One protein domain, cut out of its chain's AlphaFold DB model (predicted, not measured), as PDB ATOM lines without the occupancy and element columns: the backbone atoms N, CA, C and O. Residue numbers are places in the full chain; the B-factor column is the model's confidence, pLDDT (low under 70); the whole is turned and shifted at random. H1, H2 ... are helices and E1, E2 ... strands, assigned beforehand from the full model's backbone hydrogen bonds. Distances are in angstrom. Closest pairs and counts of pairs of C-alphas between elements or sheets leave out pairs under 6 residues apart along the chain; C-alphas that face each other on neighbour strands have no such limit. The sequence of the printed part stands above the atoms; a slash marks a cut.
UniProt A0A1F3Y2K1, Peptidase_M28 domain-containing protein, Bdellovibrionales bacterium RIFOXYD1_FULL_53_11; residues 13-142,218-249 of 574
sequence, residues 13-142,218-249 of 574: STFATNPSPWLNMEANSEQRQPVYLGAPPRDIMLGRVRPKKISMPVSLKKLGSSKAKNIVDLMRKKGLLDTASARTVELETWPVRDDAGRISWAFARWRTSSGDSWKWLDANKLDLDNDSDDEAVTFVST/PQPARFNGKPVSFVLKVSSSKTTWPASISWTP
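Overview. This is residues 13 to 142 and 218 to 249 of the 574 residues of the protein "Peptidase_M28 domain-containing protein" of Bdellovibrionales bacterium RIFOXYD1_FULL_53_11 (UniProt A0A1F3Y2K1). A strongly twisted sheet of four strands curls round one long helix, H2, and two small pairs of strands, E1 with E8 and the hairpin E5 and E6, lie toward one end of this body. Farthest out beyond that end is the short helix H1, and residues 13 to 40 before it form a long stretch with no named element. The printed part has 162 residues, with three named helices and eight named strands in the order H1 E1 H2 E2 E3 H3 E4 E5 E6 E7 E8; the large sheet runs E4 E3 E2 E7 and is mixed. The class is mixed, helices and strands, with 71 residues, under half, in named elements; the whole is compact, with a radius of gyration of the C-alphas of 16.3 A, yet elongated, spanning 53 by 33 by 31 A.

Arrangement. Begin at E2, residues 88 to 97, and E3, residues 103 to 111, an antiparallel hairpin; look for N 92 and O 109, 2.8 A apart. E3 bends by 51 degrees at residue 108. On the other side of E2 is E7, residues 230 to 235, antiparallel, with N 91 and O 232 2.8 A apart. Parallel to E3 is the edge strand E4, residues 138 to 140, with N 107 and O 139 2.8 A apart. H2, residues 58 to 77, is on this sheet in two layers, a helix over one face; its closest C-alphas to E3 are Gly 64 and Trp 105, 6.1 A. H3, residues 123 to 126, only grazes the sheet and only just touches H2, residues 71 to 75 alone, with 3 pairs of C-alphas within 8 A, the closest Leu 74 and Leu 126 at 6.0 A. E3, H3 and E4 form a strand-helix-strand unit, two parallel neighbours with a helix between, its crossover right-handed. E1, residues 54 to 57, is parallel to E8, residues 245 to 248, with N 246 and O 54 2.9 A apart. E5, residues 221 to 223, and E6, residues 226 to 228, are an antiparallel hairpin, with N 223 and O 226 2.8 A apart. H1, residues 41 to 45, is apart from H2. Every O i to N i+4 pair is within hydrogen-bond range in H1 and H2; H3 is too short for one.

Along the chain. Find C-alpha 58 at (51.876, -7.197, 69.987); from there H2 runs 28.6 A to C-alpha 77. E2 is 27.4 A long, E3 24.8 A and E7 16.4 A. E8 ends at C-alpha 248, (53.437, -4.446, 65.182).

Size, cuts and confidence. The C-alphas of Leu 46 and Ala 84, the two farthest apart, are 53.6 A apart. Residues 143 to 217 are not printed, and C-alphas 142 and 218 are 10.9 A apart across this cut. The links E3 to H3 and H3 to E4 are long. The model's pLDDT is under 70 at residues 83 to 86 and 129 to 134.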
ATOM      1  N   SER A  13      29.160  -3.041  66.653       95.19
ATOM      2  CA  SER A  13      29.715  -1.831  66.051       95.19
ATOM      3  C   SER A  13      28.783  -1.168  65.034       95.19
ATOM      4  O   SER A  13      28.885   0.037  64.829       95.19
ATOM      5  N   THR A  14      27.848  -1.899  64.416       94.69
ATOM      6  CA  THR A  14      26.886  -1.308  63.470       94.69
ATOM      7  C   THR A  14      25.820  -0.445  64.146       94.69
ATOM      8  O   THR A  14      25.147   0.315  63.457       94.69
ATOM      9  N   PHE A  15      25.651  -0.556  65.468       94.69
ATOM     10  CA  PHE A  15      24.702   0.249  66.244       94.69
ATOM     11  C   PHE A  15      25.307   1.568  66.746       94.69
ATOM     12  O   PHE A  15      24.569   2.446  67.186       94.69
ATOM     13  N   ALA A  16      26.628   1.752  66.637       93.50
ATOM     14  CA  ALA A  16      27.280   3.029  66.918       93.50
ATOM     15  C   ALA A  16      27.081   3.991  65.734       93.50
ATOM     16  O   ALA A  16      27.879   4.035  64.798       93.50
ATOM     17  N   THR A  17      25.992   4.757  65.747       89.38
ATOM     18  CA  THR A  17      25.544   5.526  64.574       89.38
ATOM     19  C   THR A  17      26.148   6.923  64.456       89.38
ATOM     20  O   THR A  17      26.170   7.462  63.352       89.38
ATOM     21  N   ASN A  18      26.683   7.507  65.537       90.56
ATOM     22  CA  ASN A  18      27.337   8.817  65.468       90.56
ATOM     23  C   ASN A  18      28.581   8.732  64.553       90.56
ATOM     24  O   ASN A  18      29.527   8.007  64.886       90.56
ATOM     25  N   PRO A  19      28.625   9.440  63.409       88.62
ATOM     26  CA  PRO A  19      29.729   9.330  62.461       88.62
ATOM     27  C   PRO A  19      30.971  10.126  62.884       88.62
ATOM     28  O   PRO A  19      32.043   9.927  62.311       88.62
ATOM     29  N   SER A  20      30.849  11.053  63.838       92.44
ATOM     30  CA  SER A  20      31.923  11.974  64.233       92.44
ATOM     31  C   SER A  20      31.797  12.402  65.703       92.44
ATOM     32  O   SER A  20      31.639  13.592  65.975       92.44
ATOM     33  N   PRO A  21      31.877  11.460  66.667       92.25
ATOM     34  CA  PRO A  21      31.744  11.780  68.094       92.25
ATOM     35  C   PRO A  21      32.806  12.770  68.590       92.25
ATOM     36  O   PRO A  21      32.535  13.568  69.471       92.25
ATOM     37  N   TRP A  22      33.977  12.819  67.949       94.06
ATOM     38  CA  TRP A  22      35.040  13.780  68.261       94.06
ATOM     39  C   TRP A  22      34.690  15.252  67.983       94.06
ATOM     40  O   TRP A  22      35.501  16.123  68.277       94.06
ATOM     41  N   LEU A  23      33.551  15.554  67.349       94.75
ATOM     42  CA  LEU A  23      33.103  16.939  67.152       94.75
ATOM     43  C   LEU A  23      32.179  17.430  68.266       94.75
ATOM     44  O   LEU A  23      31.958  18.635  68.343       94.75
ATOM     45  N   ASN A  24      31.643  16.523  69.083       90.50
ATOM     46  CA  ASN A  24      30.814  16.805  70.253       90.50
ATOM     47  C   ASN A  24      31.198  15.779  71.325       90.50
ATOM     48  O   ASN A  24      30.530  14.759  71.489       90.50
ATOM     49  N   MET A  25      32.358  15.994  71.943       90.06
ATOM     50  CA  MET A  25      32.901  15.071  72.933       90.06
ATOM     51  C   MET A  25      32.145  15.235  74.251       90.06
ATOM     52  O   MET A  25      32.294  16.257  74.915       90.06
ATOM     53  N   GLU A  26      31.361  14.225  74.616       85.88
ATOM     54  CA  GLU A  26      30.822  14.094  75.972       85.88
ATOM     55  C   GLU A  26      31.944  13.824  76.975       85.88
ATOM     56  O   GLU A  26      33.029  13.342  76.607       85.88
ATOM     57  N   ALA A  27      31.662  14.095  78.246       84.31
ATOM     58  CA  ALA A  27      32.604  13.790  79.299       84.31
ATOM     59  C   ALA A  27      32.829  12.287  79.463       84.31
ATOM     60  O   ALA A  27      31.871  11.530  79.329       84.31
ATOM     61  N   ASN A  28      34.044  11.815  79.786       81.62
ATOM     62  CA  ASN A  28      34.229  10.386  80.092       81.62
ATOM     63  C   ASN A  28      33.472  10.002  81.377       81.62
ATOM     64  O   ASN A  28      33.186   8.820  81.588       81.62
ATOM     65  N   SER A  29      33.132  10.987  82.216       79.19
ATOM     66  CA  SER A  29      32.184  10.852  83.322       79.19
ATOM     67  C   SER A  29      30.733  10.592  82.890       79.19
ATOM     68  O   SER A  29      29.952  10.109  83.701       79.19
ATOM     69  N   GLU A  30      30.368  10.831  81.630       85.62
ATOM     70  CA  GLU A  30      29.012  10.609  81.112       85.62
ATOM     71  C   GLU A  30      28.955   9.540  80.005       85.62
ATOM     72  O   GLU A  30      28.028   8.730  79.954       85.62
ATOM     73  N   GLN A  31      29.938   9.530  79.101       90.12
ATOM     74  CA  GLN A  31      30.081   8.568  78.011       90.12
ATOM     75  C   GLN A  31      31.548   8.454  77.580       90.12
ATOM     76  O   GLN A  31      32.172   9.427  77.150       90.12
ATOM     77  N   ARG A  32      32.104   7.239  77.605       90.00
ATOM     78  CA  ARG A  32      33.515   7.023  77.255       90.00
ATOM     79  C   ARG A  32      33.780   7.222  75.771       90.00
ATOM     80  O   ARG A  32      33.102   6.661  74.904       90.00
ATOM     81  N   GLN A  33      34.854   7.955  75.478       90.88
ATOM     82  CA  GLN A  33      35.313   8.148  74.106       90.88
ATOM     83  C   GLN A  33      35.867   6.842  73.503       90.88
ATOM     84  O   GLN A  33      36.582   6.095  74.181       90.88
ATOM     85  N   PRO A  34      35.604   6.563  72.214       94.69
ATOM     86  CA  PRO A  34      36.108   5.368  71.552       94.69
ATOM     87  C   PRO A  34      37.624   5.437  71.332       94.69
ATOM     88  O   PRO A  34      38.193   6.503  71.103       94.69
ATOM     89  N   VAL A  35      38.276   4.273  71.288       95.62
ATOM     90  CA  VAL A  35      39.675   4.170  70.847       95.62
ATOM     91  C   VAL A  35      39.750   4.355  69.329       95.62
ATOM     92  O   VAL A  35      39.079   3.650  68.569       95.62
ATOM     93  N   TYR A  36      40.598   5.275  68.868       95.81
ATOM     94  CA  TYR A  36      40.825   5.518  67.443       95.81
ATOM     95  C   TYR A  36      41.939   4.620  66.895       95.81
ATOM     96  O   TYR A  36      43.079   4.645  67.350       95.81
ATOM     97  N   LEU A  37      41.603   3.826  65.881       95.81
ATOM     98  CA  LEU A  37      42.514   2.964  65.133       95.81
ATOM     99  C   LEU A  37      42.769   3.564  63.745       95.81
ATOM    100  O   LEU A  37      41.855   4.043  63.069       95.81
ATOM    101  N   GLY A  38      44.005   3.465  63.259       95.38
ATOM    102  CA  GLY A  38      44.381   4.064  61.977       95.38
ATOM    103  C   GLY A  38      44.549   5.579  62.096       95.38
ATOM    104  O   GLY A  38      45.322   6.035  62.931       95.38
ATOM    105  N   ALA A  39      43.872   6.351  61.242       95.94
ATOM    106  CA  ALA A  39      43.939   7.811  61.283       95.94
ATOM    107  C   ALA A  39      43.132   8.367  62.477       95.94
ATOM    108  O   ALA A  39      41.931   8.078  62.559       95.94
ATOM    109  N   PRO A  40      43.743   9.171  63.369       96.50
ATOM    110  CA  PRO A  40      43.028   9.843  64.453       96.50
ATOM    111  C   PRO A  40      42.127  10.979  63.920       96.50
ATOM    112  O   PRO A  40      42.274  11.389  62.760       96.50
ATOM    113  N   PRO A  41      41.208  11.523  64.742       97.88
ATOM    114  CA  PRO A  41      40.306  12.612  64.361       97.88
ATOM    115  C   PRO A  41      40.968  13.783  63.624       97.88
ATOM    116  O   PRO A  41      40.482  14.182  62.565       97.88
ATOM    117  N   ARG A  42      42.108  14.293  64.111       97.81
ATOM    118  CA  ARG A  42      42.884  15.368  63.466       97.81
ATOM    119  C   ARG A  42      43.215  15.026  62.021       97.81
ATOM    120  O   ARG A  42      42.937  15.810  61.118       97.81
ATOM    121  N   ASP A  43      43.774  13.846  61.782       97.69
ATOM    122  CA  ASP A  43      44.202  13.438  60.447       97.69
ATOM    123  C   ASP A  43      43.010  13.218  59.507       97.69
ATOM    124  O   ASP A  43      43.081  13.559  58.324       97.69
ATOM    125  N   ILE A  44      41.889  12.713  60.031       97.38
ATOM    126  CA  ILE A  44      40.632  12.587  59.283       97.38
ATOM    127  C   ILE A  44      40.136  13.967  58.836       97.38
ATOM    128  O   ILE A  44      39.825  14.133  57.652       97.38
ATOM    129  N   MET A  45      40.082  14.934  59.758       97.44
ATOM    130  CA  MET A  45      39.552  16.282  59.515       97.44
ATOM    131  C   MET A  45      40.459  17.122  58.609       97.44
ATOM    132  O   MET A  45      39.957  17.865  57.762       97.44
ATOM    133  N   LEU A  46      41.780  16.957  58.726       96.50
ATOM    134  CA  LEU A  46      42.778  17.604  57.869       96.50
ATOM    135  C   LEU A  46      42.947  16.922  56.499       96.50
ATOM    136  O   LEU A  46      43.737  17.389  55.682       96.50
ATOM    137  N   GLY A  47      42.240  15.818  56.233       95.88
ATOM    138  CA  GLY A  47      42.334  15.102  54.957       95.88
ATOM    139  C   GLY A  47      43.692  14.430  54.721       95.88
ATOM    140  O   GLY A  47      44.099  14.256  53.575       95.88
ATOM    141  N   ARG A  48      44.405  14.060  55.791       94.69
ATOM    142  CA  ARG A  48      45.699  13.370  55.710       94.69
ATOM    143  C   ARG A  48      45.526  11.903  55.307       94.69
ATOM    144  O   ARG A  48      44.430  11.336  55.344       94.69
ATOM    145  N   VAL A  49      46.631  11.284  54.886       91.62
ATOM    146  CA  VAL A  49      46.650   9.899  54.396       91.62
ATOM    147  C   VAL A  49      46.172   8.942  55.483       91.62
ATOM    148  O   VAL A  49      46.646   8.972  56.614       91.62
ATOM    149  N   ARG A  50      45.248   8.053  55.113       93.62
ATOM    150  CA  ARG A  50      44.651   7.083  56.031       93.62
ATOM    151  C   ARG A  50      45.278   5.704  55.840       93.62
ATOM    152  O   ARG A  50      45.359   5.233  54.699       93.62
ATOM    153  N   PRO A  51      45.672   5.013  56.924       93.88
ATOM    154  CA  PRO A  51      46.106   3.627  56.839       93.88
ATOM    155  C   PRO A  51      45.023   2.748  56.208       93.88
ATOM    156  O   PRO A  51      43.844   2.845  56.551       93.88
ATOM    157  N   LYS A  52      45.424   1.856  55.297       93.38
ATOM    158  CA  LYS A  52      44.507   0.901  54.646       93.38
ATOM    159  C   LYS A  52      44.190  -0.320  55.514       93.38
ATOM    160  O   LYS A  52      43.238  -1.036  55.226       93.38
ATOM    161  N   LYS A  53      44.998  -0.577  56.546       93.88
ATOM    162  CA  LYS A  53      44.869  -1.724  57.451       93.88
ATOM    163  C   LYS A  53      44.901  -1.262  58.901       93.88
ATOM    164  O   LYS A  53      45.561  -0.276  59.223       93.88
ATOM    165  N   ILE A  54      44.213  -2.012  59.754       96.06
ATOM    166  CA  ILE A  54      44.285  -1.853  61.205       96.06
ATOM    167  C   ILE A  54      45.632  -2.406  61.670       96.06
ATOM    168  O   ILE A  54      46.022  -3.505  61.267       96.06
ATOM    169  N   SER A  55      46.325  -1.648  62.515       94.88
ATOM    170  CA  SER A  55      47.592  -2.046  63.122       94.88
ATOM    171  C   SER A  55      47.548  -1.804  64.622       94.88
ATOM    172  O   SER A  55      47.131  -0.728  65.044       94.88
ATOM    173  N   MET A  56      47.973  -2.787  65.413       95.19
ATOM    174  CA  MET A  56      48.017  -2.706  66.875       95.19
ATOM    175  C   MET A  56      49.291  -3.364  67.429       95.19
ATOM    176  O   MET A  56      49.839  -4.264  66.787       95.19
ATOM    177  N   PRO A  57      49.769  -2.946  68.612       94.88
ATOM    178  CA  PRO A  57      50.953  -3.531  69.232       94.88
ATOM    179  C   PRO A  57      50.765  -5.005  69.629       94.88
ATOM    180  O   PRO A  57      49.667  -5.449  69.981       94.88
ATOM    181  N   VAL A  58      51.855  -5.778  69.584       96.62
ATOM    182  CA  VAL A  58      51.876  -7.197  69.987       96.62
ATOM    183  C   VAL A  58      51.536  -7.371  71.471       96.62
ATOM    184  O   VAL A  58      50.838  -8.331  71.810       96.62
ATOM    185  N   SER A  59      51.939  -6.450  72.349       94.50
ATOM    186  CA  SER A  59      51.524  -6.441  73.761       94.50
ATOM    187  C   SER A  59      50.002  -6.451  73.918       94.50
ATOM    188  O   SER A  59      49.467  -7.262  74.674       94.50
ATOM    189  N   LEU A  60      49.285  -5.647  73.126       95.25
ATOM    190  CA  LEU A  60      47.827  -5.573  73.173       95.25
ATOM    191  C   LEU A  60      47.173  -6.869  72.666       95.25
ATOM    192  O   LEU A  60      46.161  -7.302  73.222       95.25
ATOM    193  N   LYS A  61      47.788  -7.556  71.691       96.94
ATOM    194  CA  LYS A  61      47.393  -8.922  71.292       96.94
ATOM    195  C   LYS A  61      47.533  -9.909  72.446       96.94
ATOM    196  O   LYS A  61      46.655 -10.752  72.646       96.94
ATOM    197  N   LYS A  62      48.666  -9.858  73.157       96.31
ATOM    198  CA  LYS A  62      48.976 -10.755  74.278       96.31
ATOM    199  C   LYS A  62      47.979 -10.534  75.417       96.31
ATOM    200  O   LYS A  62      47.390 -11.508  75.878       96.31
ATOM    201  N   LEU A  63      47.728  -9.274  75.775       95.50
ATOM    202  CA  LEU A  63      46.741  -8.879  76.779       95.50
ATOM    203  C   LEU A  63      45.341  -9.392  76.417       95.50
ATOM    204  O   LEU A  63      44.738 -10.133  77.191       95.50
ATOM    205  N   GLY A  64      44.859  -9.081  75.210       96.44
ATOM    206  CA  GLY A  64      43.535  -9.512  74.758       96.44
ATOM    207  C   GLY A  64      43.405 -11.033  74.676       96.44
ATOM    208  O   GLY A  64      42.372 -11.582  75.038       96.44
ATOM    209  N   SER A  65      44.467 -11.741  74.272       97.19
ATOM    210  CA  SER A  65      44.460 -13.209  74.227       97.19
ATOM    211  C   SER A  65      44.399 -13.832  75.619       97.19
ATOM    212  O   SER A  65      43.694 -14.826  75.791       97.19
ATOM    213  N   SER A  66      45.116 -13.250  76.588       95.31
ATOM    214  CA  SER A  66      45.099 -13.675  77.991       95.31
ATOM    215  C   SER A  66      43.709 -13.482  78.603       95.31
ATOM    216  O   SER A  66      43.106 -14.439  79.085       95.31
ATOM    217  N   LYS A  67      43.142 -12.275  78.470       94.94
ATOM    218  CA  LYS A  67      41.803 -11.941  78.984       94.94
ATOM    219  C   LYS A  67      40.699 -12.775  78.329       94.94
ATOM    220  O   LYS A  67      39.846 -13.313  79.025       94.94
ATOM    221  N   ALA A  68      40.759 -12.971  77.009       96.38
ATOM    222  CA  ALA A  68      39.817 -13.828  76.286       96.38
ATOM    223  C   ALA A  68      39.843 -15.281  76.787       96.38
ATOM    224  O   ALA A  68      38.791 -15.898  76.953       96.38
ATOM    225  N   LYS A  69      41.041 -15.830  77.037       94.75
ATOM    226  CA  LYS A  69      41.198 -17.177  77.597       94.75
ATOM    227  C   LYS A  69      40.599 -17.251  79.003       94.75
ATOM    228  O   LYS A  69      39.801 -18.148  79.250       94.75
ATOM    229  N   ASN A  70      40.915 -16.282  79.867       93.06
ATOM    230  CA  ASN A  70      40.369 -16.205  81.223       93.06
ATOM    231  C   ASN A  70      38.831 -16.184  81.221       93.06
ATOM    232  O   ASN A  70      38.205 -16.969  81.925       93.06
ATOM    233  N   ILE A  71      38.214 -15.366  80.361       94.19
ATOM    234  CA  ILE A  71      36.750 -15.308  80.213       94.19
ATOM    235  C   ILE A  71      36.179 -16.680  79.845       94.19
ATOM    236  O   ILE A  71      35.239 -17.142  80.485       94.19
ATOM    237  N   VAL A  72      36.741 -17.358  78.841       93.62
ATOM    238  CA  VAL A  72      36.239 -18.675  78.412       93.62
ATOM    239  C   VAL A  72      36.429 -19.736  79.500       93.62
ATOM    240  O   VAL A  72      35.554 -20.583  79.686       93.62
ATOM    241  N   ASP A  73      37.533 -19.695  80.242       91.44
ATOM    242  CA  ASP A  73      37.782 -20.623  81.346       91.44
ATOM    243  C   ASP A  73      36.812 -20.376  82.519       91.44
ATOM    244  O   ASP A  73      36.241 -21.331  83.051       91.44
ATOM    245  N   LEU A  74      36.513 -19.112  82.842       92.19
ATOM    246  CA  LEU A  74      35.467 -18.739  83.802       92.19
ATOM    247  C   LEU A  74      34.078 -19.193  83.340       92.19
ATOM    248  O   LEU A  74      33.341 -19.791  84.120       92.19
ATOM    249  N   MET A  75      33.733 -19.000  82.064       92.19
ATOM    250  CA  MET A  75      32.464 -19.475  81.504       92.19
ATOM    251  C   MET A  75      32.304 -20.994  81.647       92.19
ATOM    252  O   MET A  75      31.218 -21.460  81.993       92.19
ATOM    253  N   ARG A  76      33.371 -21.774  81.414       90.38
ATOM    254  CA  ARG A  76      33.362 -23.232  81.642       90.38
ATOM    255  C   ARG A  76      33.174 -23.561  83.118       90.38
ATOM    256  O   ARG A  76      32.313 -24.368  83.451       90.38
ATOM    257  N   LYS A  77      33.939 -22.909  84.000       90.62
ATOM    258  CA  LYS A  77      33.859 -23.099  85.457       90.62
ATOM    259  C   LYS A  77      32.457 -22.800  86.001       90.62
ATOM    260  O   LYS A  77      32.001 -23.480  86.914       90.62
ATOM    261  N   LYS A  78      31.774 -21.807  85.429       90.94
ATOM    262  CA  LYS A  78      30.418 -21.376  85.802       90.94
ATOM    263  C   LYS A  78      29.297 -22.154  85.099       90.94
ATOM    264  O   LYS A  78      28.132 -21.836  85.308       90.94
ATOM    265  N   GLY A  79      29.617 -23.135  84.251       88.69
ATOM    266  CA  GLY A  79      28.616 -23.912  83.510       88.69
ATOM    267  C   GLY A  79      27.855 -23.111  82.444       88.69
ATOM    268  O   GLY A  79      26.783 -23.523  82.014       88.69
ATOM    269  N   LEU A  80      28.392 -21.966  82.004       87.19
ATOM    270  CA  LEU A  80      27.802 -21.131  80.945       87.19
ATOM    271  C   LEU A  80      28.098 -21.677  79.536       87.19
ATOM    272  O   LEU A  80      27.446 -21.287  78.565       87.19
ATOM    273  N   LEU A  81      29.086 -22.569  79.427       84.62
ATOM    274  CA  LEU A  81      29.451 -23.306  78.219       84.62
ATOM    275  C   LEU A  81      29.239 -24.800  78.450       84.62
ATOM    276  O   LEU A  81      29.789 -25.353  79.399       84.62
ATOM    277  N   ASP A  82      28.521 -25.455  77.539       70.94
ATOM    278  CA  ASP A  82      28.487 -26.914  77.482       70.94
ATOM    279  C   ASP A  82      29.867 -27.433  77.038       70.94
ATOM    280  O   ASP A  82      30.305 -27.255  75.894       70.94
ATOM    281  N   THR A  83      30.593 -28.023  77.985       58.81
ATOM    282  CA  THR A  83      31.995 -28.426  77.836       58.81
ATOM    283  C   THR A  83      32.176 -29.620  76.899       58.81
ATOM    284  O   THR A  83      33.284 -29.821  76.398       58.81
ATOM    285  N   ALA A  84      31.109 -30.372  76.605       59.16
ATOM    286  CA  ALA A  84      31.152 -31.531  75.716       59.16
ATOM    287  C   ALA A  84      31.150 -31.154  74.218       59.16
ATOM    288  O   ALA A  84      31.681 -31.906  73.398       59.16
ATOM    289  N   SER A  85      30.604 -29.987  73.848       58.62
ATOM    290  CA  SER A  85      30.330 -29.609  72.450       58.62
ATOM    291  C   SER A  85      31.098 -28.362  71.965       58.62
ATOM    292  O   SER A  85      31.505 -28.291  70.802       58.62
ATOM    293  N   ALA A  86      31.400 -27.402  72.845       68.56
ATOM    294  CA  ALA A  86      32.007 -26.117  72.477       68.56
ATOM    295  C   ALA A  86      33.553 -26.133  72.472       68.56
ATOM    296  O   ALA A  86      34.215 -25.515  73.314       68.56
ATOM    297  N   ARG A  87      34.172 -26.812  71.491       81.62
ATOM    298  CA  ARG A  87      35.651 -26.840  71.340       81.62
ATOM    299  C   ARG A  87      36.266 -25.474  71.025       81.62
ATOM    300  O   ARG A  87      37.456 -25.254  71.257       81.62
ATOM    301  N   THR A  88      35.491 -24.567  70.444       90.25
ATOM    302  CA  THR A  88      35.908 -23.203  70.111       90.25
ATOM    303  C   THR A  88      34.761 -22.249  70.408       90.25
ATOM    304  O   THR A  88      33.608 -22.565  70.133       90.25
ATOM    305  N   VAL A  89      35.094 -21.094  70.977       94.69
ATOM    306  CA  VAL A  89      34.163 -20.008  71.280       94.69
ATOM    307  C   VAL A  89      34.570 -18.789  70.461       94.69
ATOM    308  O   VAL A  89      35.744 -18.424  70.426       94.69
ATOM    309  N   GLU A  90      33.610 -18.174  69.786       96.00
ATOM    310  CA  GLU A  90      33.758 -16.863  69.167       96.00
ATOM    311  C   GLU A  90      33.363 -15.780  70.173       96.00
ATOM    312  O   GLU A  90      32.271 -15.848  70.728       96.00
ATOM    313  N   LEU A  91      34.226 -14.787  70.398       97.31
ATOM    314  CA  LEU A  91      33.973 -13.614  71.237       97.31
ATOM    315  C   LEU A  91      33.947 -12.350  70.377       97.31
ATOM    316  O   LEU A  91      34.875 -12.121  69.603       97.31
ATOM    317  N   GLU A  92      32.935 -11.506  70.537       97.75
ATOM    318  CA  GLU A  92      32.950 -10.153  69.982       97.75
ATOM    319  C   GLU A  92      33.694  -9.197  70.921       97.75
ATOM    320  O   GLU A  92      33.355  -9.091  72.101       97.75
ATOM    321  N   THR A  93      34.704  -8.500  70.395       97.94
ATOM    322  CA  THR A  93      35.650  -7.711  71.190       97.94
ATOM    323  C   THR A  93      36.174  -6.468  70.469       97.94
ATOM    324  O   THR A  93      36.208  -6.422  69.239       97.94
ATOM    325  N   TRP A  94      36.601  -5.450  71.216       98.06
ATOM    326  CA  TRP A  94      37.271  -4.249  70.698       98.06
ATOM    327  C   TRP A  94      38.160  -3.606  71.772       98.06
ATOM    328  O   TRP A  94      37.922  -3.834  72.961       98.06
ATOM    329  N   PRO A  95      39.190  -2.825  71.391       97.12
ATOM    330  CA  PRO A  95      40.001  -2.113  72.363       97.12
ATOM    331  C   PRO A  95      39.221  -0.951  72.978       97.12
ATOM    332  O   PRO A  95      38.465  -0.263  72.290       97.12
ATOM    333  N   VAL A  96      39.444  -0.730  74.267       95.56
ATOM    334  CA  VAL A  96      38.811   0.320  75.079       95.56
ATOM    335  C   VAL A  96      39.846   0.932  76.012       95.56
ATOM    336  O   VAL A  96      40.861   0.299  76.298       95.56
ATOM    337  N   ARG A  97      39.607   2.158  76.470       91.44
ATOM    338  CA  ARG A  97      40.464   2.838  77.443       91.44
ATOM    339  C   ARG A  97      39.863   2.691  78.841       91.44
ATOM    340  O   ARG A  97      38.648   2.819  78.979       91.44
ATOM    341  N   ASP A  98      40.696   2.393  79.833       88.69
ATOM    342  CA  ASP A  98      40.291   2.405  81.242       88.69
ATOM    343  C   ASP A  98      40.487   3.785  81.888       88.69
ATOM    344  O   ASP A  98      41.030   4.704  81.273       88.69
ATOM    345  N   ASP A  99      40.039   3.927  83.132       84.62
ATOM    346  CA  ASP A  99      40.105   5.192  83.874       84.62
ATOM    347  C   ASP A  99      41.549   5.544  84.310       84.62
ATOM    348  O   ASP A  99      41.799   6.641  84.789       84.62
ATOM    349  N   ALA A 100      42.526   4.653  84.086       82.00
ATOM    350  CA  ALA A 100      43.962   4.937  84.202       82.00
ATOM    351  C   ALA A 100      44.599   5.302  82.840       82.00
ATOM    352  O   ALA A 100      45.820   5.308  82.680       82.00
ATOM    353  N   GLY A 101      43.778   5.514  81.806       83.31
ATOM    354  CA  GLY A 101      44.201   5.820  80.443       83.31
ATOM    355  C   GLY A 101      44.965   4.713  79.721       83.31
ATOM    356  O   GLY A 101      45.561   5.001  78.672       83.31
ATOM    357  N   ARG A 102      44.953   3.477  80.237       87.75
ATOM    358  CA  ARG A 102      45.548   2.295  79.604       87.75
ATOM    359  C   ARG A 102      44.593   1.749  78.549       87.75
ATOM    360  O   ARG A 102      43.374   1.818  78.689       87.75
ATOM    361  N   ILE A 103      45.144   1.172  77.482       92.31
ATOM    362  CA  ILE A 103      44.335   0.468  76.481       92.31
ATOM    363  C   ILE A 103      44.169  -0.990  76.908       92.31
ATOM    364  O   ILE A 103      45.145  -1.721  77.067       92.31
ATOM    365  N   SER A 104      42.917  -1.413  77.035       94.25
ATOM    366  CA  SER A 104      42.494  -2.778  77.332       94.25
ATOM    367  C   SER A 104      41.482  -3.270  76.289       94.25
ATOM    368  O   SER A 104      41.459  -2.782  75.158       94.25
ATOM    369  N   TRP A 105      40.663  -4.264  76.642       96.88
ATOM    370  CA  TRP A 105      39.706  -4.923  75.760       96.88
ATOM    371  C   TRP A 105      38.323  -5.050  76.395       96.88
ATOM    372  O   TRP A 105      38.190  -5.468  77.548       96.88
ATOM    373  N   ALA A 106      37.303  -4.757  75.590       97.56
ATOM    374  CA  ALA A 106      35.918  -5.115  75.845       97.56
ATOM    375  C   ALA A 106      35.581  -6.463  75.213       97.56
ATOM    376  O   ALA A 106      35.993  -6.739  74.088       97.56
ATOM    377  N   PHE A 107      34.809  -7.287  75.915       97.56
ATOM    378  CA  PHE A 107      34.261  -8.555  75.448       97.56
ATOM    379  C   PHE A 107      32.755  -8.542  75.700       97.56
ATOM    380  O   PHE A 107      32.298  -8.626  76.838       97.56
ATOM    381  N   ALA A 108      31.977  -8.406  74.630       96.44
ATOM    382  CA  ALA A 108      30.550  -8.116  74.742       96.44
ATOM    383  C   ALA A 108      29.682  -9.375  74.684       96.44
ATOM    384  O   ALA A 108      28.784  -9.592  75.498       96.44
ATOM    385  N   ARG A 109      29.925 -10.202  73.666       95.38
ATOM    386  CA  ARG A 109      29.059 -11.322  73.297       95.38
ATOM    387  C   ARG A 109      29.888 -12.521  72.877       95.38
ATOM    388  O   ARG A 109      31.042 -12.376  72.476       95.38
ATOM    389  N   TRP A 110      29.285 -13.698  72.939       94.69
ATOM    390  CA  TRP A 110      29.907 -14.953  72.557       94.69
ATOM    391  C   TRP A 110      28.958 -15.858  71.768       94.69
ATOM    392  O   TRP A 110      27.737 -15.715  71.843       94.69
ATOM    393  N   ARG A 111      29.526 -16.806  71.022       92.75
ATOM    394  CA  ARG A 111      28.809 -17.903  70.350       92.75
ATOM    395  C   ARG A 111      29.747 -19.080  70.067       92.75
ATOM    396  O   ARG A 111      30.959 -18.945  70.204       92.75
ATOM    397  N   THR A 112      29.213 -20.237  69.689       90.19
ATOM    398  CA  THR A 112      30.004 -21.457  69.424       90.19
ATOM    399  C   THR A 112      30.366 -21.645  67.954       90.19
ATOM    400  O   THR A 112      31.397 -22.237  67.638       90.19
ATOM    401  N   SER A 113      29.560 -21.101  67.049       84.62
ATOM    402  CA  SER A 113      29.798 -21.130  65.612       84.62
ATOM    403  C   SER A 113      29.295 -19.855  64.942       84.62
ATOM    404  O   SER A 113      28.490 -19.112  65.502       84.62
ATOM    405  N   SER A 114      29.740 -19.603  63.710       83.19
ATOM    406  CA  SER A 114      29.373 -18.389  62.977       83.19
ATOM    407  C   SER A 114      27.891 -18.292  62.602       83.19
ATOM    408  O   SER A 114      27.438 -17.203  62.250       83.19
ATOM    409  N   GLY A 115      27.168 -19.416  62.632       82.56
ATOM    410  CA  GLY A 115      25.730 -19.483  62.371       82.56
ATOM    411  C   GLY A 115      24.866 -19.380  63.629       82.56
ATOM    412  O   GLY A 115      23.654 -19.230  63.505       82.56
ATOM    413  N   ASP A 116      25.466 -19.441  64.820       86.69
ATOM    414  CA  ASP A 116      24.732 -19.339  66.079       86.69
ATOM    415  C   ASP A 116      24.406 -17.880  66.412       86.69
ATOM    416  O   ASP A 116      25.187 -16.958  66.144       86.69
ATOM    417  N   SER A 117      23.273 -17.680  67.083       87.75
ATOM    418  CA  SER A 117      22.918 -16.390  67.671       87.75
ATOM    419  C   SER A 117      23.910 -15.984  68.759       87.75
ATOM    420  O   SER A 117      24.344 -16.801  69.577       87.75
ATOM    421  N   TRP A 118      24.222 -14.690  68.810       91.69
ATOM    422  CA  TRP A 118      25.043 -14.116  69.871       91.69
ATOM    423  C   TRP A 118      24.367 -14.234  71.238       91.69
ATOM    424  O   TRP A 118      23.195 -13.897  71.400       91.69
ATOM    425  N   LYS A 119      25.141 -14.646  72.241       92.44
ATOM    426  CA  LYS A 119      24.779 -14.624  73.660       92.44
ATOM    427  C   LYS A 119      25.596 -13.552  74.368       92.44
ATOM    428  O   LYS A 119      26.774 -13.378  74.072       92.44
ATOM    429  N   TRP A 120      24.995 -12.830  75.304       93.50
ATOM    430  CA  TRP A 120      25.702 -11.790  76.049       93.50
ATOM    431  C   TRP A 120      26.618 -12.386  77.111       93.50
ATOM    432  O   TRP A 120      26.256 -13.353  77.787       93.50
ATOM    433  N   LEU A 121      27.806 -11.801  77.244       94.25
ATOM    434  CA  LEU A 121      28.609 -11.965  78.445       94.25
ATOM    435  C   LEU A 121      28.010 -11.089  79.554       94.25
ATOM    436  O   LEU A 121      27.356 -10.085  79.279       94.25
ATOM    437  N   ASP A 122      28.184 -11.490  80.806       91.31
ATOM    438  CA  ASP A 122      27.641 -10.767  81.955       91.31
ATOM    439  C   ASP A 122      28.671 -10.802  83.079       91.31
ATOM    440  O   ASP A 122      29.001 -11.884  83.576       91.31
ATOM    441  N   ALA A 123      29.208  -9.635  83.434       90.12
ATOM    442  CA  ALA A 123      30.246  -9.516  84.451       90.12
ATOM    443  C   ALA A 123      29.784 -10.104  85.796       90.12
ATOM    444  O   ALA A 123      30.533 -10.857  86.418       90.12
ATOM    445  N   ASN A 124      28.511  -9.898  86.156       85.81
ATOM    446  CA  ASN A 124      27.912 -10.393  87.400       85.81
ATOM    447  C   ASN A 124      27.799 -11.926  87.453       85.81
ATOM    448  O   ASN A 124      27.579 -12.491  88.518       85.81
ATOM    449  N   LYS A 125      27.901 -12.619  86.309       87.56
ATOM    450  CA  LYS A 125      27.864 -14.094  86.243       87.56
ATOM    451  C   LYS A 125      29.252 -14.722  86.199       87.56
ATOM    452  O   LYS A 125      29.394 -15.915  86.471       87.56
ATOM    453  N   LEU A 126      30.253 -13.953  85.774       87.06
ATOM    454  CA  LEU A 126      31.620 -14.430  85.599       87.06
ATOM    455  C   LEU A 126      32.482 -14.236  86.849       87.06
ATOM    456  O   LEU A 126      33.536 -14.864  86.909       87.06
ATOM    457  N   ASP A 127      32.025 -13.445  87.828       82.38
ATOM    458  CA  ASP A 127      32.794 -13.012  89.007       82.38
ATOM    459  C   ASP A 127      34.186 -12.514  88.593       82.38
ATOM    460  O   ASP A 127      35.215 -13.010  89.055       82.38
ATOM    461  N   LEU A 128      34.217 -11.599  87.618       78.31
ATOM    462  CA  LEU A 128      35.465 -11.004  87.157       78.31
ATOM    463  C   LEU A 128      36.010 -10.081  88.239       78.31
ATOM    464  O   LEU A 128      35.396  -9.065  88.547       78.31
ATOM    465  N   ASP A 129      37.179 -10.431  88.759       67.50
ATOM    466  CA  ASP A 129      37.960  -9.544  89.607       67.50
ATOM    467  C   ASP A 129      38.600  -8.458  88.730       67.50
ATOM    468  O   ASP A 129      39.469  -8.737  87.898       67.50
ATOM    469  N   ASN A 130      38.088  -7.237  88.852       67.81
ATOM    470  CA  ASN A 130      38.640  -6.034  88.232       67.81
ATOM    471  C   ASN A 130      39.164  -5.060  89.306       67.81
ATOM    472  O   ASN A 130      39.476  -3.922  88.963       67.81
ATOM    473  N   ASP A 131      39.266  -5.486  90.572       56.28
ATOM    474  CA  ASP A 131      39.561  -4.596  91.704       56.28
ATOM    475  C   ASP A 131      41.065  -4.311  91.859       56.28
ATOM    476  O   ASP A 131      41.468  -3.491  92.683       56.28
ATOM    477  N   SER A 132      41.927  -4.957  91.063       60.75
ATOM    478  CA  SER A 132      43.359  -4.663  91.065       60.75
ATOM    479  C   SER A 132      43.678  -3.420  90.231       60.75
ATOM    480  O   SER A 132      43.608  -3.448  88.999       60.75
ATOM    481  N   ASP A 133      44.156  -2.372  90.891       63.44
ATOM    482  CA  ASP A 133      44.698  -1.170  90.244       63.44
ATOM    483  C   ASP A 133      45.894  -1.463  89.314       63.44
ATOM    484  O   ASP A 133      46.128  -0.753  88.329       63.44
ATOM    485  N   ASP A 134      46.611  -2.554  89.581       66.06
ATOM    486  CA  ASP A 134      47.849  -2.933  88.895       66.06
ATOM    487  C   ASP A 134      47.631  -3.489  87.478       66.06
ATOM    488  O   ASP A 134      48.541  -3.438  86.647       66.06
ATOM    489  N   GLU A 135      46.430  -3.978  87.149       78.31
ATOM    490  CA  GLU A 135      46.131  -4.536  85.827       78.31
ATOM    491  C   GLU A 135      45.107  -3.706  85.048       78.31
ATOM    492  O   GLU A 135      44.168  -3.130  85.590       78.31
ATOM    493  N   ALA A 136      45.263  -3.669  83.722       81.19
ATOM    494  CA  ALA A 136      44.288  -3.028  82.846       81.19
ATOM    495  C   ALA A 136      42.922  -3.735  82.941       81.19
ATOM    496  O   ALA A 136      42.852  -4.959  82.803       81.19
ATOM    497  N   VAL A 137      41.836  -2.976  83.095       89.50
ATOM    498  CA  VAL A 137      40.478  -3.499  83.362       89.50
ATOM    499  C   VAL A 137      39.987  -4.446  82.261       89.50
ATOM    500  O   VAL A 137      40.178  -4.180  81.073       89.50
ATOM    501  N   THR A 138      39.327  -5.556  82.612       92.88
ATOM    502  CA  THR A 138      38.616  -6.397  81.630       92.88
ATOM    503  C   THR A 138      37.172  -5.927  81.502       92.88
ATOM    504  O   THR A 138      36.365  -6.135  82.407       92.88
ATOM    505  N   PHE A 139      36.816  -5.331  80.364       94.75
ATOM    506  CA  PHE A 139      35.461  -4.824  80.162       94.75
ATOM    507  C   PHE A 139      34.545  -5.943  79.669       94.75
ATOM    508  O   PHE A 139      34.711  -6.466  78.568       94.75
ATOM    509  N   VAL A 140      33.559  -6.303  80.479       95.31
ATOM    510  CA  VAL A 140      32.466  -7.210  80.116       95.31
ATOM    511  C   VAL A 140      31.161  -6.519  80.456       95.31
ATOM    512  O   VAL A 140      31.116  -5.747  81.409       95.31
ATOM    513  N   SER A 141      30.108  -6.746  79.667       93.56
ATOM    514  CA  SER A 141      28.859  -6.033  79.903       93.56
ATOM    515  C   SER A 141      28.257  -6.361  81.263       93.56
ATOM    516  O   SER A 141      28.174  -7.530  81.636       93.56
ATOM    517  N   THR A 142      27.769  -5.333  81.950       93.06
ATOM    518  CA  THR A 142      26.977  -5.464  83.179       93.06
ATOM    519  C   THR A 142      25.521  -5.141  82.865       93.06
ATOM    520  O   THR A 142      25.232  -4.180  82.145       93.06
ATOM    521  N   PRO A 218      31.596   0.242  77.130       94.38
ATOM    522  CA  PRO A 218      32.090   1.381  76.359       94.38
ATOM    523  C   PRO A 218      31.920   1.206  74.846       94.38
ATOM    524  O   PRO A 218      31.882   0.084  74.327       94.38
ATOM    525  N   GLN A 219      31.882   2.330  74.127       95.19
ATOM    526  CA  GLN A 219      31.732   2.351  72.671       95.19
ATOM    527  C   GLN A 219      32.780   1.497  71.938       95.19
ATOM    528  O   GLN A 219      33.926   1.382  72.388       95.19
ATOM    529  N   PRO A 220      32.431   0.937  70.763       96.69
ATOM    530  CA  PRO A 220      33.372   0.243  69.899       96.69
ATOM    531  C   PRO A 220      34.481   1.183  69.431       96.69
ATOM    532  O   PRO A 220      34.271   2.382  69.219       96.69
ATOM    533  N   ALA A 221      35.656   0.609  69.187       97.25
ATOM    534  CA  ALA A 221      36.759   1.323  68.560       97.25
ATOM    535  C   ALA A 221      36.367   1.854  67.172       97.25
ATOM    536  O   ALA A 221      35.413   1.389  66.544       97.25
ATOM    537  N   ARG A 222      37.128   2.819  66.651       97.25
ATOM    538  CA  ARG A 222      36.875   3.418  65.334       97.25
ATOM    539  C   ARG A 222      38.088   3.317  64.431       97.25
ATOM    540  O   ARG A 222      39.098   3.952  64.697       97.25
ATOM    541  N   PHE A 223      37.975   2.588  63.323       97.25
ATOM    542  CA  PHE A 223      39.002   2.547  62.285       97.25
ATOM    543  C   PHE A 223      38.753   3.622  61.227       97.25
ATOM    544  O   PHE A 223      37.761   3.562  60.494       97.25
ATOM    545  N   ASN A 224      39.652   4.608  61.129       96.44
ATOM    546  CA  ASN A 224      39.498   5.758  60.226       96.44
ATOM    547  C   ASN A 224      38.112   6.431  60.368       96.44
ATOM    548  O   ASN A 224      37.460   6.759  59.374       96.44
ATOM    549  N   GLY A 225      37.636   6.561  61.613       95.06
ATOM    550  CA  GLY A 225      36.340   7.146  61.976       95.06
ATOM    551  C   GLY A 225      35.148   6.179  61.951       95.06
ATOM    552  O   GLY A 225      34.130   6.456  62.588       95.06
ATOM    553  N   LYS A 226      35.268   5.023  61.283       96.00
ATOM    554  CA  LYS A 226      34.192   4.026  61.195       96.00
ATOM    555  C   LYS A 226      34.212   3.083  62.405       96.00
ATOM    556  O   LYS A 226      35.269   2.509  62.664       96.00
ATOM    557  N   PRO A 227      33.087   2.878  63.111       97.00
ATOM    558  CA  PRO A 227      33.001   1.902  64.195       97.00
ATOM    559  C   PRO A 227      33.432   0.501  63.756       97.00
ATOM    560  O   PRO A 227      33.089   0.053  62.660       97.00
ATOM    561  N   VAL A 228      34.162  -0.198  64.620       96.69
ATOM    562  CA  VAL A 228      34.632  -1.560  64.377       96.69
ATOM    563  C   VAL A 228      34.671  -2.367  65.673       96.69
ATOM    564  O   VAL A 228      35.154  -1.906  66.705       96.69
ATOM    565  N   SER A 229      34.192  -3.605  65.591       97.12
ATOM    566  CA  SER A 229      34.462  -4.677  66.545       97.12
ATOM    567  C   SER A 229      35.056  -5.881  65.809       97.12
ATOM    568  O   SER A 229      35.061  -5.957  64.576       97.12
ATOM    569  N   PHE A 230      35.618  -6.815  66.566       96.88
ATOM    570  CA  PHE A 230      36.345  -7.976  66.069       96.88
ATOM    571  C   PHE A 230      35.736  -9.261  66.616       96.88
ATOM    572  O   PHE A 230      35.244  -9.283  67.739       96.88
ATOM    573  N   VAL A 231      35.829 -10.348  65.850       96.75
ATOM    574  CA  VAL A 231      35.446 -11.687  66.316       96.75
ATOM    575  C   VAL A 231      36.698 -12.513  66.578       96.75
ATOM    576  O   VAL A 231      37.478 -12.791  65.665       96.75
ATOM    577  N   LEU A 232      36.886 -12.905  67.831       96.31
ATOM    578  CA  LEU A 232      38.015 -13.681  68.315       96.31
ATOM    579  C   LEU A 232      37.642 -15.142  68.489       96.31
ATOM    580  O   LEU A 232      36.647 -15.432  69.135       96.31
ATOM    581  N   LYS A 233      38.450 -16.071  67.973       96.38
ATOM    582  CA  LYS A 233      38.234 -17.512  68.182       96.38
ATOM    583  C   LYS A 233      39.127 -18.019  69.301       96.38
ATOM    584  O   LYS A 233      40.348 -17.930  69.187       96.38
ATOM    585  N   VAL A 234      38.537 -18.581  70.345       96.12
ATOM    586  CA  VAL A 234      39.237 -19.078  71.533       96.12
ATOM    587  C   VAL A 234      38.987 -20.576  71.678       96.12
ATOM    588  O   VAL A 234      37.844 -21.018  71.778       96.12
ATOM    589  N   SER A 235      40.056 -21.367  71.694       91.19
ATOM    590  CA  SER A 235      40.039 -22.790  72.047       91.19
ATOM    591  C   SER A 235      40.844 -23.026  73.330       91.19
ATOM    592  O   SER A 235      41.440 -22.104  73.885       91.19
ATOM    593  N   SER A 236      40.891 -24.269  73.817       83.19
ATOM    594  CA  SER A 236      41.736 -24.627  74.968       83.19
ATOM    595  C   SER A 236      43.224 -24.328  74.731       83.19
ATOM    596  O   SER A 236      43.927 -23.931  75.664       83.19
ATOM    597  N   SER A 237      43.694 -24.474  73.488       85.12
ATOM    598  CA  SER A 237      45.107 -24.362  73.115       85.12
ATOM    599  C   SER A 237      45.497 -23.035  72.464       85.12
ATOM    600  O   SER A 237      46.687 -22.720  72.427       85.12
ATOM    601  N   LYS A 238      44.552 -22.250  71.921       92.38
ATOM    602  CA  LYS A 238      44.895 -21.066  71.121       92.38
ATOM    603  C   LYS A 238      43.799 -20.003  71.078       92.38
ATOM    604  O   LYS A 238      42.619 -20.311  70.936       92.38
ATOM    605  N   THR A 239      44.234 -18.743  71.035       96.44
ATOM    606  CA  THR A 239      43.415 -17.590  70.638       96.44
ATOM    607  C   THR A 239      43.794 -17.136  69.226       96.44
ATOM    608  O   THR A 239      44.964 -16.873  68.933       96.44
ATOM    609  N   THR A 240      42.815 -17.055  68.328       96.88
ATOM    610  CA  THR A 240      42.988 -16.673  66.921       96.88
ATOM    611  C   THR A 240      42.287 -15.346  66.648       96.88
ATOM    612  O   THR A 240      41.078 -15.216  66.833       96.88
ATOM    613  N   TRP A 241      43.073 -14.375  66.183       97.06
ATOM    614  CA  TRP A 241      42.630 -13.026  65.827       97.06
ATOM    615  C   TRP A 241      42.251 -12.932  64.341       97.06
ATOM    616  O   TRP A 241      42.839 -13.659  63.534       97.06
ATOM    617  N   PRO A 242      41.335 -12.024  63.950       94.81
ATOM    618  CA  PRO A 242      41.043 -11.745  62.545       94.81
ATOM    619  C   PRO A 242      42.290 -11.366  61.741       94.81
ATOM    620  O   PRO A 242      43.119 -10.575  62.194       94.81
ATOM    621  N   ALA A 243      42.379 -11.856  60.502       93.88
ATOM    622  CA  ALA A 243      43.471 -11.525  59.577       93.88
ATOM    623  C   ALA A 243      43.483 -10.044  59.139       93.88
ATOM    624  O   ALA A 243      44.463  -9.574  58.564       93.88
ATOM    625  N   SER A 244      42.405  -9.301  59.409       91.69
ATOM    626  CA  SER A 244      42.305  -7.862  59.149       91.69
ATOM    627  C   SER A 244      43.185  -7.009  60.070       91.69
ATOM    628  O   SER A 244      43.446  -5.849  59.746       91.69
ATOM    629  N   ILE A 245      43.663  -7.568  61.189       96.25
ATOM    630  CA  ILE A 245      44.542  -6.883  62.138       96.25
ATOM    631  C   ILE A 245      45.997  -7.247  61.842       96.25
ATOM    632  O   ILE A 245      46.391  -8.413  61.893       96.25
ATOM    633  N   SER A 246      46.810  -6.228  61.587       96.56
ATOM    634  CA  SER A 246      48.268  -6.348  61.560       96.56
ATOM    635  C   SER A 246      48.828  -6.095  62.960       96.56
ATOM    636  O   SER A 246      48.378  -5.189  63.659       96.56
ATOM    637  N   TRP A 247      49.808  -6.894  63.378       96.69
ATOM    638  CA  TRP A 247      50.432  -6.763  64.695       96.69
ATOM    639  C   TRP A 247      51.843  -6.216  64.552       96.69
ATOM    640  O   TRP A 247      52.657  -6.798  63.836       96.69
ATOM    641  N   THR A 248      52.130  -5.108  65.225       95.06
ATOM    642  CA  THR A 248      53.437  -4.446  65.182       95.06
ATOM    643  C   THR A 248      54.221  -4.695  66.464       95.06
ATOM    644  O   THR A 248      53.615  -4.706  67.536       95.06
ATOM    645  N   PRO A 249      55.555  -4.860  66.392       94.50
ATOM    646  CA  PRO A 249      56.385  -4.945  67.587       94.50
ATOM    647  C   PRO A 249      56.166  -3.745  68.504       94.50
ATOM    648  O   PRO A 249      56.034  -2.614  68.030       94.50
TER     649      PRO A 249